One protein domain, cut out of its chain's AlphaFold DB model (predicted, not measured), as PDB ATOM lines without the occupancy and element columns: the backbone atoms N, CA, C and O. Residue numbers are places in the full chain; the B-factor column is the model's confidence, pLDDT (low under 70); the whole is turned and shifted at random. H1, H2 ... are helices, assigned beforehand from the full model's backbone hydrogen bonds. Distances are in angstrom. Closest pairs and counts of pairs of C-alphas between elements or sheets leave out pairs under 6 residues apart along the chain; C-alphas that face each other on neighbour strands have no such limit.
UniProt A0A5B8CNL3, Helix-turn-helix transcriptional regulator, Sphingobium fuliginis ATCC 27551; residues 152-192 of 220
ATOM      1  N   SER A 152       2.405  44.720  36.550       82.25
ATOM      2  CA  SER A 152       2.479  43.489  37.352       82.25
ATOM      3  C   SER A 152       1.222  43.195  38.178       82.25
ATOM      4  O   SER A 152       0.993  42.048  38.555       82.25
ATOM      5  N   CYS A 153       0.388  44.202  38.442       84.81
ATOM      6  CA  CYS A 153      -0.883  44.041  39.142       84.81
ATOM      7  C   CYS A 153      -2.003  43.500  38.237       84.81
ATOM      8  O   CYS A 153      -3.082  43.185  38.741       84.81
ATOM      9  N   PHE A 154      -1.773  43.382  36.923       87.19
ATOM     10  CA  PHE A 154      -2.798  43.002  35.954       87.19
ATOM     11  C   PHE A 154      -2.507  41.645  35.300       87.19
ATOM     12  O   PHE A 154      -1.373  41.353  34.913       87.19
ATOM     13  N   PRO A 155      -3.532  40.795  35.105       89.44
ATOM     14  CA  PRO A 155      -3.360  39.463  34.538       89.44
ATOM     15  C   PRO A 155      -3.299  39.504  33.001       89.44
ATOM     16  O   PRO A 155      -4.147  38.917  32.335       89.44
ATOM     17  N   ILE A 156      -2.292  40.166  32.419       88.50
ATOM     18  CA  ILE A 156      -2.179  40.414  30.962       88.50
ATOM     19  C   ILE A 156      -2.377  39.148  30.118       88.50
ATOM     20  O   ILE A 156      -3.037  39.186  29.084       88.50
ATOM     21  N   GLY A 157      -1.857  38.003  30.570       85.06
ATOM     22  CA  GLY A 157      -2.041  36.738  29.855       85.06
ATOM     23  C   GLY A 157      -3.490  36.257  29.803       85.06
ATOM     24  O   GLY A 157      -3.916  35.705  28.792       85.06
ATOM     25  N   GLU A 158      -4.262  36.490  30.859       85.19
ATOM     26  CA  GLU A 158      -5.699  36.214  30.856       85.19
ATOM     27  C   GLU A 158      -6.439  37.207  29.962       85.19
ATOM     28  O   GLU A 158      -7.279  36.802  29.162       85.19
ATOM     29  N   MET A 159      -6.068  38.490  30.049       87.00
ATOM     30  CA  MET A 159      -6.656  39.551  29.232       87.00
ATOM     31  C   MET A 159      -6.470  39.265  27.738       87.00
ATOM     32  O   MET A 159      -7.423  39.367  26.973       87.00
ATOM     33  N   TYR A 160      -5.272  38.846  27.331       84.19
ATOM     34  CA  TYR A 160      -4.974  38.442  25.959       84.19
ATOM     35  C   TYR A 160      -5.794  37.214  25.541       84.19
ATOM     36  O   TYR A 160      -6.519  37.267  24.552       84.19
ATOM     37  N   ARG A 161      -5.748  36.123  26.326       81.50
ATOM     38  CA  ARG A 161      -6.445  34.864  25.995       81.50
ATOM     39  C   ARG A 161      -7.958  35.023  25.867       81.50
ATOM     40  O   ARG A 161      -8.578  34.293  25.105       81.50
ATOM     41  N   ARG A 162      -8.552  35.951  26.620       82.62
ATOM     42  CA  ARG A 162      -9.992  36.237  26.582       82.62
ATOM     43  C   ARG A 162     -10.375  37.381  25.641       82.62
ATOM     44  O   ARG A 162     -11.537  37.771  25.630       82.62
ATOM     45  N   GLY A 163      -9.421  37.938  24.893       80.94
ATOM     46  CA  GLY A 163      -9.677  39.038  23.958       80.94
ATOM     47  C   GLY A 163     -10.043  40.367  24.630       80.94
ATOM     48  O   GLY A 163     -10.637  41.234  23.998       80.94
ATOM     49  N   TRP A 164      -9.706  40.560  25.908       82.94
ATOM     50  CA  TRP A 164     -10.008  41.799  26.635       82.94
ATOM     51  C   TRP A 164      -9.178  42.987  26.144       82.94
ATOM     52  O   TRP A 164      -9.604  44.123  26.301       82.94
ATOM     53  N   LEU A 165      -8.022  42.744  25.518       79.06
ATOM     54  CA  LEU A 165      -7.163  43.797  24.952       79.06
ATOM     55  C   LEU A 165      -7.714  44.391  23.634       79.06
ATOM     56  O   LEU A 165      -7.054  45.213  23.001       79.06
ATOM     57  N   GLY A 166      -8.923  43.996  23.219       71.25
ATOM     58  CA  GLY A 166      -9.537  44.403  21.957       71.25
ATOM     59  C   GLY A 166      -9.024  43.589  20.760       71.25
ATOM     60  O   GLY A 166      -8.465  42.508  20.957       71.25
ATOM     61  N   PRO A 167      -9.220  44.077  19.516       69.00
ATOM     62  CA  PRO A 167      -8.741  43.417  18.301       69.00
ATOM     63  C   PRO A 167      -7.216  43.550  18.195       69.00
ATOM     64  O   PRO A 167      -6.687  44.351  17.431       69.00
ATOM     65  N   TYR A 168      -6.501  42.798  19.025       75.62
ATOM     66  CA  TYR A 168      -5.051  42.739  19.028       75.62
ATOM     67  C   TYR A 168      -4.593  41.490  18.270       75.62
ATOM     68  O   TYR A 168      -4.884  40.369  18.682       75.62
ATOM     69  N   GLY A 169      -3.897  41.694  17.150       71.88
ATOM     70  CA  GLY A 169      -3.424  40.619  16.269       71.88
ATOM     71  C   GLY A 169      -2.020  40.088  16.581       71.88
ATOM     72  O   GLY A 169      -1.547  39.210  15.868       71.88
ATOM     73  N   GLY A 170      -1.343  40.631  17.600       83.19
ATOM     74  CA  GLY A 170       0.011  40.216  17.983       83.19
ATOM     75  C   GLY A 170       0.045  38.968  18.867       83.19
ATOM     76  O   GLY A 170      -0.988  38.420  19.265       83.19
ATOM     77  N   SER A 171       1.250  38.518  19.212       87.62
ATOM     78  CA  SER A 171       1.458  37.374  20.112       87.62
ATOM     79  C   SER A 171       1.306  37.750  21.595       87.62
ATOM     80  O   SER A 171       1.396  38.915  21.981       87.62
ATOM     81  N   LEU A 172       1.141  36.757  22.478       84.19
ATOM     82  CA  LEU A 172       1.127  36.989  23.931       84.19
ATOM     83  C   LEU A 172       2.438  37.620  24.445       84.19
ATOM     84  O   LEU A 172       2.421  38.379  25.416       84.19
ATOM     85  N   ILE A 173       3.576  37.290  23.829       85.38
ATOM     86  CA  ILE A 173       4.885  37.837  24.214       85.38
ATOM     87  C   ILE A 173       4.920  39.336  23.901       85.38
ATOM     88  O   ILE A 173       5.257  40.140  24.769       85.38
ATOM     89  N   GLU A 174       4.480  39.719  22.706       84.81
ATOM     90  CA  GLU A 174       4.363  41.121  22.291       84.81
ATOM     91  C   GLU A 174       3.356  41.887  23.161       84.81
ATOM     92  O   GLU A 174       3.662  42.982  23.636       84.81
ATOM     93  N   ALA A 175       2.212  41.272  23.483       84.62
ATOM     94  CA  ALA A 175       1.215  41.862  24.376       84.62
ATOM     95  C   ALA A 175       1.786  42.164  25.771       84.62
ATOM     96  O   ALA A 175       1.413  43.159  26.391       84.62
ATOM     97  N   ARG A 176       2.697  41.323  26.282       86.12
ATOM     98  CA  ARG A 176       3.393  41.566  27.557       86.12
ATOM     99  C   ARG A 176       4.395  42.711  27.459       86.12
ATOM    100  O   ARG A 176       4.477  43.500  28.396       86.12
ATOM    101  N   HIS A 177       5.124  42.825  26.350       87.44
ATOM    102  CA  HIS A 177       6.064  43.930  26.133       87.44
ATOM    103  C   HIS A 177       5.358  45.285  26.039       87.44
ATOM    104  O   HIS A 177       5.861  46.274  26.567       87.44
ATOM    105  N   VAL A 178       4.174  45.327  25.423       87.44
ATOM    106  CA  VAL A 178       3.398  46.561  25.193       87.44
ATOM    107  C   VAL A 178       2.221  46.688  26.180       87.44
ATOM    108  O   VAL A 178       1.294  47.474  25.993       87.44
ATOM    109  N   ALA A 179       2.262  45.938  27.286       86.19
ATOM    110  CA  ALA A 179       1.151  45.813  28.229       86.19
ATOM    111  C   ALA A 179       0.673  47.153  28.803       86.19
ATOM    112  O   ALA A 179      -0.525  47.338  28.986       86.19
ATOM    113  N   HIS A 180       1.584  48.098  29.046       87.38
ATOM    114  CA  HIS A 180       1.241  49.426  29.555       87.38
ATOM    115  C   HIS A 180       0.242  50.163  28.650       87.38
ATOM    116  O   HIS A 180      -0.796  50.623  29.119       87.38
ATOM    117  N   GLN A 181       0.519  50.216  27.342       85.75
ATOM    118  CA  GLN A 181      -0.359  50.870  26.366       85.75
ATOM    119  C   GLN A 181      -1.696  50.138  26.253       85.75
ATOM    120  O   GLN A 181      -2.754  50.760  26.261       85.75
ATOM    121  N   HIS A 182      -1.669  48.804  26.241       84.69
ATOM    122  CA  HIS A 182      -2.897  48.015  26.229       84.69
ATOM    123  C   HIS A 182      -3.764  48.231  27.470       84.69
ATOM    124  O   HIS A 182      -4.986  48.207  27.361       84.69
ATOM    125  N   LEU A 183      -3.160  48.444  28.640       86.12
ATOM    126  CA  LEU A 183      -3.894  48.770  29.858       86.12
ATOM    127  C   LEU A 183      -4.502  50.172  29.778       86.12
ATOM    128  O   LEU A 183      -5.669  50.316  30.133       86.12
ATOM    129  N   ILE A 184      -3.768  51.175  29.279       83.94
ATOM    130  CA  ILE A 184      -4.313  52.525  29.048       83.94
ATOM    131  C   ILE A 184      -5.545  52.446  28.144       83.94
ATOM    132  O   ILE A 184      -6.616  52.921  28.523       83.94
ATOM    133  N   ASP A 185      -5.425  51.775  26.998       82.06
ATOM    134  CA  ASP A 185      -6.526  51.585  26.056       82.06
ATOM    135  C   ASP A 185      -7.691  50.814  26.680       82.06
ATOM    136  O   ASP A 185      -8.851  51.195  26.524       82.06
ATOM    137  N   PHE A 186      -7.397  49.725  27.393       82.81
ATOM    138  CA  PHE A 186      -8.406  48.903  28.047       82.81
ATOM    139  C   PHE A 186      -9.199  49.711  29.075       82.81
ATOM    140  O   PHE A 186     -10.428  49.704  29.031       82.81
ATOM    141  N   PHE A 187      -8.525  50.429  29.977       80.25
ATOM    142  CA  PHE A 187      -9.196  51.230  30.999       80.25
ATOM    143  C   PHE A 187      -9.898  52.452  30.396       80.25
ATOM    144  O   PHE A 187     -11.019  52.749  30.808       80.25
ATOM    145  N   GLY A 188      -9.319  53.079  29.368       73.56
ATOM    146  CA  GLY A 188      -9.943  54.177  28.631       73.56
ATOM    147  C   GLY A 188     -11.227  53.760  27.907       73.56
ATOM    148  O   GLY A 188     -12.231  54.463  27.987       73.56
ATOM    149  N   ARG A 189     -11.240  52.583  27.262       69.19
ATOM    150  CA  ARG A 189     -12.431  52.028  26.584       69.19
ATOM    151  C   ARG A 189     -13.474  51.494  27.564       69.19
ATOM    152  O   ARG A 189     -14.661  51.730  27.377       69.19
ATOM    153  N   ALA A 190     -13.047  50.742  28.580       64.44
ATOM    154  CA  ALA A 190     -13.957  50.055  29.496       64.44
ATOM    155  C   ALA A 190     -14.566  50.988  30.554       64.44
ATOM    156  O   ALA A 190     -15.636  50.679  31.080       64.44
ATOM    157  N   TYR A 191     -13.893  52.096  30.896       59.34
ATOM    158  CA  TYR A 191     -14.268  52.928  32.044       59.34
ATOM    159  C   TYR A 191     -14.173  54.451  31.835       59.34
ATOM    160  O   TYR A 191     -14.521  55.176  32.768       59.34
ATOM    161  N   GLY A 192     -13.758  54.949  30.662       59.81
ATOM    162  CA  GLY A 192     -13.579  56.387  30.406       59.81
ATOM    163  C   GLY A 192     -12.371  56.988  31.142       59.81
ATOM    164  O   GLY A 192     -11.411  56.280  31.446       59.81
TER     165      GLY A 192
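Overview. This is residues 152 to 192 of the 220 residues of the protein "Helix-turn-helix transcriptional regulator" of Sphingobium fuliginis ATCC 27551 (UniProt A0A5B8CNL3). Two short helices, H1 and H2, lie side by side as a small hairpin, and a longer helix, H3, turns off crosswise from the end of H2 and makes much of the longest axis. The loop of residues 162 to 171 swings from H1 round to H2. The printed part has 41 residues with three named helices, in the order H1, H2, H3, and no named strand; its class is all helix. It is compact, with a radius of gyration of the C-alphas of 9.3 A, and spans 27 by 22 by 15 A.

Along the chain. The printed part begins at Ser 152, whose C-alpha is at (2.479, 43.489, 37.352). H1 is residues 156 to 161, 8.6 A from first to last C-alpha, and begins with C-alpha 156 at (-2.179, 40.414, 30.962). H2 is residues 172 to 177, 8.8 A long in the same measure. H3, the longest helix, is residues 179 to 191, 17.4 A from first to last C-alpha, and ends with C-alpha 191 at (-14.268, 52.928, 32.044).

Arrangement. H1 and H2 touch and form a helical hairpin, with a shallow tilt of 28 degrees, opposite ways. Their closest C-alphas are those of Tyr 160 and Leu 172, 6.6 A apart. H3 is close to H1 but not clearly touching it; the closest C-alphas, of Ile 156 and Ala 179, are 6.9 A apart. Their lines are about perpendicular, but only just, at 72 degrees. H2 and H3 are also close but not clearly touching, with the C-alphas of Ala 175 and His 182 closest at 7.6 A. Their lines are about perpendicular, at 82 degrees. In H1, H2 and H3 every O i to N i+4 pair is within hydrogen-bond range.

Size, cuts and confidence. The two C-alphas farthest apart, of Ile 173 and Gly 192, are 26.9 A apart. The printed part has no cut. The link from H1 to H2, 10 residues, is short, and the link from H2 to H3, 1 residue, is tight. The mean pLDDT of the printed part is 81.1; residue 167 and residues 189 to 192 are under 70.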